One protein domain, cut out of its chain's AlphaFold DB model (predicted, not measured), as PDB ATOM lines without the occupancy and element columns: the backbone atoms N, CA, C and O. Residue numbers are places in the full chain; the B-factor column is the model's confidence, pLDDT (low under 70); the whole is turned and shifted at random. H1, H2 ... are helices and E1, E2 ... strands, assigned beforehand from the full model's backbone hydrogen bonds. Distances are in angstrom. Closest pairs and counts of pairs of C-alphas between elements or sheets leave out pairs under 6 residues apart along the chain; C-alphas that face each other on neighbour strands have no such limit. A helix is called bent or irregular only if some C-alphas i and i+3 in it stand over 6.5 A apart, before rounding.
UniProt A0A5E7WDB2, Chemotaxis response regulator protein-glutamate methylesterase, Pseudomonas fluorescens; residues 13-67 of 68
ATOM      1  N   ALA A  13     -89.396  76.457  27.127       83.56
ATOM      2  CA  ALA A  13     -88.203  76.030  27.844       83.56
ATOM      3  C   ALA A  13     -88.578  75.286  29.133       83.56
ATOM      4  O   ALA A  13     -88.010  74.237  29.420       83.56
ATOM      5  N   GLN A  14     -89.587  75.761  29.871       83.38
ATOM      6  CA  GLN A  14     -90.056  75.089  31.088       83.38
ATOM      7  C   GLN A  14     -90.735  73.741  30.828       83.38
ATOM      8  O   GLN A  14     -90.603  72.827  31.639       83.38
ATOM      9  N   VAL A  15     -91.494  73.613  29.736       87.69
ATOM     10  CA  VAL A  15     -92.238  72.374  29.447       87.69
ATOM     11  C   VAL A  15     -91.328  71.296  28.863       87.69
ATOM     12  O   VAL A  15     -91.504  70.115  29.164       87.69
ATOM     13  N   HIS A  16     -90.379  71.684  28.008       86.00
ATOM     14  CA  HIS A  16     -89.616  70.738  27.193       86.00
ATOM     15  C   HIS A  16     -88.130  70.646  27.544       86.00
ATOM     16  O   HIS A  16     -87.487  69.708  27.075       86.00
ATOM     17  N   LEU A  17     -87.607  71.532  28.396       86.31
ATOM     18  CA  LEU A  17     -86.220  71.521  28.870       86.31
ATOM     19  C   LEU A  17     -85.222  71.365  27.701       86.31
ATOM     20  O   LEU A  17     -85.310  72.082  26.704       86.31
ATOM     21  N   GLU A  18     -84.345  70.365  27.776       87.44
ATOM     22  CA  GLU A  18     -83.350  69.989  26.763       87.44
ATOM     23  C   GLU A  18     -83.931  69.626  25.384       87.44
ATOM     24  O   GLU A  18     -83.218  69.609  24.384       87.44
ATOM     25  N   ARG A  19     -85.238  69.351  25.297       88.06
ATOM     26  CA  ARG A  19     -85.927  69.041  24.034       88.06
ATOM     27  C   ARG A  19     -86.468  70.276  23.323       88.06
ATOM     28  O   ARG A  19     -87.117  70.140  22.284       88.06
ATOM     29  N   ALA A  20     -86.270  71.461  23.887       90.06
ATOM     30  CA  ALA A  20     -86.715  72.699  23.278       90.06
ATOM     31  C   ALA A  20     -85.678  73.219  22.270       90.06
ATOM     32  O   ALA A  20     -84.472  73.184  22.514       90.06
ATOM     33  N   PHE A  21     -86.172  73.729  21.140       88.62
ATOM     34  CA  PHE A  21     -85.358  74.322  20.083       88.62
ATOM     35  C   PHE A  21     -85.777  75.773  19.858       88.62
ATOM     36  O   PHE A  21     -86.967  76.063  19.717       88.62
ATOM     37  N   CYS A  22     -84.804  76.679  19.799       86.88
ATOM     38  CA  CYS A  22     -85.012  78.078  19.442       86.88
ATOM     39  C   CYS A  22     -84.297  78.385  18.125       86.88
ATOM     40  O   CYS A  22     -83.094  78.152  18.018       86.88
ATOM     41  N   LEU A  23     -85.029  78.917  17.144       88.19
ATOM     42  CA  LEU A  23     -84.462  79.464  15.912       88.19
ATOM     43  C   LEU A  23     -84.736  80.964  15.851       88.19
ATOM     44  O   LEU A  23     -85.894  81.380  15.886       88.19
ATOM     45  N   VAL A  24     -83.678  81.757  15.715       87.75
ATOM     46  CA  VAL A  24     -83.771  83.196  15.467       87.75
ATOM     47  C   VAL A  24     -83.467  83.468  14.001       87.75
ATOM     48  O   VAL A  24     -82.425  83.067  13.494       87.75
ATOM     49  N   LEU A  25     -84.388  84.149  13.328       87.81
ATOM     50  CA  LEU A  25     -84.309  84.496  11.909       87.81
ATOM     51  C   LEU A  25     -84.263  86.018  11.732       87.81
ATOM     52  O   LEU A  25     -84.298  86.764  12.714       87.81
ATOM     53  N   SER A  26     -84.201  86.470  10.480       85.38
ATOM     54  CA  SER A  26     -84.239  87.884  10.120       85.38
ATOM     55  C   SER A  26     -85.404  88.620  10.784       85.38
ATOM     56  O   SER A  26     -86.561  88.204  10.688       85.38
ATOM     57  N   GLY A  27     -85.102  89.746  11.415       84.56
ATOM     58  CA  GLY A  27     -86.076  90.587  12.092       84.56
ATOM     59  C   GLY A  27     -85.409  91.817  12.692       84.56
ATOM     60  O   GLY A  27     -84.214  91.819  12.969       84.56
ATOM     61  N   SER A  28     -86.177  92.880  12.900       77.44
ATOM     62  CA  SER A  28     -85.680  94.148  13.453       77.44
ATOM     63  C   SER A  28     -85.794  94.257  14.981       77.44
ATOM     64  O   SER A  28     -85.339  95.241  15.556       77.44
ATOM     65  N   GLY A  29     -86.418  93.277  15.644       76.19
ATOM     66  CA  GLY A  29     -86.665  93.288  17.091       76.19
ATOM     67  C   GLY A  29     -85.598  92.567  17.922       76.19
ATOM     68  O   GLY A  29     -84.763  91.847  17.390       76.19
ATOM     69  N   SER A  30     -85.669  92.708  19.246       69.12
ATOM     70  CA  SER A  30     -84.775  92.044  20.215       69.12
ATOM     71  C   SER A  30     -85.463  90.963  21.059       69.12
ATOM     72  O   SER A  30     -84.801  90.240  21.797       69.12
ATOM     73  N   ASP A  31     -86.788  90.824  20.956       74.12
ATOM     74  CA  ASP A  31     -87.582  89.966  21.852       74.12
ATOM     75  C   ASP A  31     -87.225  88.474  21.750       74.12
ATOM     76  O   ASP A  31     -87.323  87.737  22.735       74.12
ATOM     77  N   GLY A  32     -86.746  88.024  20.584       70.88
ATOM     78  CA  GLY A  32     -86.309  86.641  20.365       70.88
ATOM     79  C   GLY A  32     -85.119  86.224  21.237       70.88
ATOM     80  O   GLY A  32     -85.018  85.058  21.622       70.88
ATOM     81  N   ALA A  33     -84.264  87.173  21.629       75.44
ATOM     82  CA  ALA A  33     -83.085  86.909  22.451       75.44
ATOM     83  C   ALA A  33     -83.441  86.478  23.887       75.44
ATOM     84  O   ALA A  33     -82.773  85.626  24.474       75.44
ATOM     85  N   VAL A  34     -84.538  87.005  24.444       80.44
ATOM     86  CA  VAL A  34     -84.989  86.669  25.806       80.44
ATOM     87  C   VAL A  34     -85.484  85.222  25.884       80.44
ATOM     88  O   VAL A  34     -85.186  84.509  26.843       80.44
ATOM     89  N   GLY A  35     -86.227  84.770  24.871       81.00
ATOM     90  CA  GLY A  35     -86.673  83.376  24.775       81.00
ATOM     91  C   GLY A  35     -85.507  82.414  24.545       81.00
ATOM     92  O   GLY A  35     -85.466  81.342  25.149       81.00
ATOM     93  N   LEU A  36     -84.533  82.828  23.731       86.62
ATOM     94  CA  LEU A  36     -83.320  82.064  23.456       86.62
ATOM     95  C   LEU A  36     -82.516  81.773  24.729       86.62
ATOM     96  O   LEU A  36     -82.160  80.617  24.954       86.62
ATOM     97  N   SER A  37     -82.295  82.781  25.581       85.62
ATOM     98  CA  SER A  37     -81.590  82.602  26.861       85.62
ATOM     99  C   SER A  37     -82.252  81.518  27.712       85.62
ATOM    100  O   SER A  37     -81.586  80.592  28.165       85.62
ATOM    101  N   ARG A  38     -83.584  81.560  27.839       86.94
ATOM    102  CA  ARG A  38     -84.332  80.585  28.646       86.94
ATOM    103  C   ARG A  38     -84.198  79.163  28.117       86.94
ATOM    104  O   ARG A  38     -84.046  78.237  28.903       86.94
ATOM    105  N   ILE A  39     -84.260  78.979  26.797       87.31
ATOM    106  CA  ILE A  39     -84.110  77.662  26.155       87.31
ATOM    107  C   ILE A  39     -82.712  77.105  26.438       87.31
ATOM    108  O   ILE A  39     -82.581  75.949  26.840       87.31
ATOM    109  N   LYS A  40     -81.680  77.940  26.279       85.62
ATOM    110  CA  LYS A  40     -80.286  77.563  26.524       85.62
ATOM    111  C   LYS A  40     -80.039  77.190  27.988       85.62
ATOM    112  O   LYS A  40     -79.425  76.163  28.260       85.62
ATOM    113  N   GLU A  41     -80.572  77.971  28.930       87.75
ATOM    114  CA  GLU A  41     -80.466  77.710  30.375       87.75
ATOM    115  C   GLU A  41     -81.092  76.371  30.791       87.75
ATOM    116  O   GLU A  41     -80.645  75.758  31.758       87.75
ATOM    117  N   GLN A  42     -82.104  75.893  30.061       89.12
ATOM    118  CA  GLN A  42     -82.719  74.582  30.294       89.12
ATOM    119  C   GLN A  42     -82.039  73.435  29.518       89.12
ATOM    120  O   GLN A  42     -82.560  72.321  29.493       89.12
ATOM    121  N   GLY A  43     -80.890  73.689  28.881       86.56
ATOM    122  CA  GLY A  43     -80.137  72.697  28.107       86.56
ATOM    123  C   GLY A  43     -80.676  72.441  26.697       86.56
ATOM    124  O   GLY A  43     -80.275  71.468  26.064       86.56
ATOM    125  N   GLY A  44     -81.602  73.273  26.213       87.44
ATOM    126  CA  GLY A  44     -82.140  73.198  24.856       87.44
ATOM    127  C   GLY A  44     -81.169  73.730  23.800       87.44
ATOM    128  O   GLY A  44     -80.140  74.339  24.100       87.44
ATOM    129  N   ILE A  45     -81.510  73.516  22.530       89.81
ATOM    130  CA  ILE A  45     -80.662  73.897  21.395       89.81
ATOM    131  C   ILE A  45     -81.119  75.242  20.834       89.81
ATOM    132  O   ILE A  45     -82.306  75.465  20.588       89.81
ATOM    133  N   THR A  46     -80.166  76.138  20.594       89.62
ATOM    134  CA  THR A  46     -80.430  77.466  20.041       89.62
ATOM    135  C   THR A  46     -79.615  77.691  18.772       89.62
ATOM    136  O   THR A  46     -78.447  77.316  18.681       89.62
ATOM    137  N   LEU A  47     -80.264  78.262  17.761       88.50
ATOM    138  CA  LEU A  47     -79.716  78.514  16.434       88.50
ATOM    139  C   LEU A  47     -80.111  79.930  16.013       88.50
ATOM    140  O   LEU A  47     -81.253  80.343  16.216       88.50
ATOM    141  N   ALA A  48     -79.187  80.664  15.406       89.88
ATOM    142  CA  ALA A  48     -79.456  81.971  14.818       89.88
ATOM    143  C   ALA A  48     -79.057  81.951  13.340       89.88
ATOM    144  O   ALA A  48     -78.039  81.355  12.982       89.88
ATOM    145  N   GLN A  49     -79.863  82.587  12.489       88.69
ATOM    146  CA  GLN A  49     -79.505  82.839  11.098       88.69
ATOM    147  C   GLN A  49     -78.215  83.659  11.060       88.69
ATOM    148  O   GLN A  49     -78.002  84.544  11.891       88.69
ATOM    149  N   VAL A  50     -77.350  83.378  10.090       88.19
ATOM    150  CA  VAL A  50     -76.166  84.207   9.875       88.19
ATOM    151  C   VAL A  50     -76.614  85.631   9.495       88.19
ATOM    152  O   VAL A  50     -77.422  85.779   8.578       88.19
ATOM    153  N   PRO A  51     -76.135  86.689  10.181       86.81
ATOM    154  CA  PRO A  51     -76.606  88.057   9.948       86.81
ATOM    155  C   PRO A  51     -76.425  88.551   8.507       86.81
ATOM    156  O   PRO A  51     -77.149  89.433   8.069       86.81
ATOM    157  N   GLU A  52     -75.464  87.983   7.780       88.12
ATOM    158  CA  GLU A  52     -75.175  88.282   6.371       88.12
ATOM    159  C   GLU A  52     -76.253  87.803   5.386       88.12
ATOM    160  O   GLU A  52     -76.380  88.379   4.310       88.12
ATOM    161  N   ASP A  53     -77.033  86.783   5.752       87.62
ATOM    162  CA  ASP A  53     -78.123  86.225   4.936       87.62
ATOM    163  C   ASP A  53     -79.497  86.786   5.358       87.62
ATOM    164  O   ASP A  53     -80.517  86.562   4.709       87.62
ATOM    165  N   ALA A  54     -79.542  87.533   6.464       88.06
ATOM    166  CA  ALA A  54     -80.767  88.095   7.007       88.06
ATOM    167  C   ALA A  54     -81.146  89.408   6.304       88.06
ATOM    168  O   ALA A  54     -80.342  90.330   6.217       88.06
ATOM    169  N   GLU A  55     -82.414  89.541   5.894       87.62
ATOM    170  CA  GLU A  55     -82.951  90.809   5.364       87.62
ATOM    171  C   GLU A  55     -82.907  91.933   6.418       87.62
ATOM    172  O   GLU A  55     -82.638  93.090   6.106       87.62
ATOM    173  N   PHE A  56     -83.116  91.562   7.686       85.25
ATOM    174  CA  PHE A  56     -82.921  92.415   8.854       85.25
ATOM    175  C   PHE A  56     -82.082  91.665   9.882       85.25
ATOM    176  O   PHE A  56     -82.495  90.641  10.428       85.25
ATOM    177  N   ASP A  57     -80.903  92.193  10.156       82.94
ATOM    178  CA  ASP A  57     -79.855  91.560  10.947       82.94
ATOM    179  C   ASP A  57     -79.933  91.878  12.447       82.94
ATOM    180  O   ASP A  57     -79.197  91.285  13.236       82.94
ATOM    181  N   GLY A  58     -80.840  92.766  12.861       86.38
ATOM    182  CA  GLY A  58     -80.992  93.189  14.255       86.38
ATOM    183  C   GLY A  58     -81.260  92.030  15.218       86.38
ATOM    184  O   GLY A  58     -80.532  91.857  16.193       86.38
ATOM    185  N   MET A  59     -82.265  91.200  14.929       86.00
ATOM    186  CA  MET A  59     -82.634  90.069  15.786       86.00
ATOM    187  C   MET A  59     -81.576  88.954  15.784       86.00
ATOM    188  O   MET A  59     -81.204  88.508  16.872       86.00
ATOM    189  N   PRO A  60     -81.028  88.525  14.625       86.81
ATOM    190  CA  PRO A  60     -79.905  87.590  14.599       86.81
ATOM    191  C   PRO A  60     -78.668  88.085  15.359       86.81
ATOM    192  O   PRO A  60     -78.084  87.319  16.125       86.81
ATOM    193  N   ARG A  61     -78.286  89.363  15.211       85.88
ATOM    194  CA  ARG A  61     -77.158  89.951  15.955       85.88
ATOM    195  C   ARG A  61     -77.414  89.956  17.453       85.88
ATOM    196  O   ARG A  61     -76.584  89.442  18.194       85.88
ATOM    197  N   ALA A  62     -78.588  90.421  17.879       85.12
ATOM    198  CA  ALA A  62     -78.966  90.412  19.287       85.12
ATOM    199  C   ALA A  62     -78.935  88.991  19.876       85.12
ATOM    200  O   ALA A  62     -78.436  88.790  20.980       85.12
ATOM    201  N   ALA A  63     -79.411  87.985  19.138       84.56
ATOM    202  CA  ALA A  63     -79.368  86.588  19.566       84.56
ATOM    203  C   ALA A  63     -77.938  86.052  19.732       84.56
ATOM    204  O   ALA A  63     -77.656  85.371  20.718       84.56
ATOM    205  N   ILE A  64     -77.038  86.384  18.801       85.06
ATOM    206  CA  ILE A  64     -75.619  86.011  18.870       85.06
ATOM    207  C   ILE A  64     -74.924  86.721  20.039       85.06
ATOM    208  O   ILE A  64     -74.197  86.077  20.791       85.06
ATOM    209  N   GLU A  65     -75.172  88.019  20.230       85.00
ATOM    210  CA  GLU A  65     -74.604  88.806  21.335       85.00
ATOM    211  C   GLU A  65     -75.090  88.330  22.708       85.00
ATOM    212  O   GLU A  65     -74.344  88.396  23.682       85.00
ATOM    213  N   THR A  66     -76.324  87.825  22.793       79.25
ATOM    214  CA  THR A  66     -76.894  87.336  24.059       79.25
ATOM    215  C   THR A  66     -76.215  86.048  24.536       79.25
ATOM    216  O   THR A  66     -76.167  85.820  25.737       79.25
ATOM    217  N   GLY A  67     -75.631  85.258  23.624       63.03
ATOM    218  CA  GLY A  67     -74.368  84.530  23.820       63.03
ATOM    219  C   GLY A  67     -74.179  83.537  24.980       63.03
ATOM    220  O   GLY A  67     -73.083  82.988  25.081       63.03
TER     221      GLY A  67
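This is residues 13 to 67 of the 68 residues of the protein "Chemotaxis response regulator protein-glutamate methylesterase" of Pseudomonas fluorescens (UniProt A0A5E7WDB2). A narrow ribbon of two parallel strands, E1 and E2, runs along the longest axis, with H2 packed on one of its faces and H3 beside H2 near the strands' last residues. The irregular H1 sits at the opposite end, next to H2, and the other face of the ribbon is bare of named helices. The printed part has 55 residues, with three named helices and two named strands in the order H1, E1, H2, E2, H3; its class is mixed, helices and strands. It is compact, with a radius of gyration of the C-alphas of 10.8 A, and spans 31 by 16 by 16 A, only just a rod.

E1, residues 21 to 24, and E2, residues 45 to 48, are parallel at 11 degrees; N 22 and O 45 are 2.9 A apart and N 47 and O 22 are 2.8 A apart, both within hydrogen-bond range. With H2, residues 31 to 41, they form a strand-helix-strand unit, two parallel neighbour strands with a helix between, whose crossover is right-handed. The closest C-alphas of E1 and H2, Cys 22 and Leu 36, are 5.9 A apart. H3, residues 58 to 66, touches H2 at a shallow tilt of 30 degrees, the same way, the closest C-alphas being those of Ala 33 and Ala 63 at 4.7 A. The closest C-alphas of E2 and H3, Ala 48 and Pro 60, are 5.6 A apart. H1, residues 13 to 19, touches H2 at a steep tilt of 64 degrees, with the C-alphas of Ala 13 and Ile 39 closest at 4.7 A; H1 and H3 are apart. Every O i to N i+4 pair is within hydrogen-bond range in H3, 5 of 7 in H2 and 1 of 3 in H1, where 1 of 4 O i to N i+3 pairs is.

E1 measures 10.1 A and E2 10.5 A from first to last C-alpha, H2 16.5 A, H3 12.1 A and H1 8.3 A. H1 is irregular: C-alphas 15 and 18 are 9.6 A apart. C-alpha 13 is at (-88.203, 76.030, 27.844), and C-alpha 66, where H3 ends, at (-76.894, 87.336, 24.059).

The two C-alphas farthest apart, those of Val 15 and Glu 52, are 32.8 A apart. The printed part has no cut and no long link. Its mean pLDDT is 84.7; residues 30 and 67 are under 70.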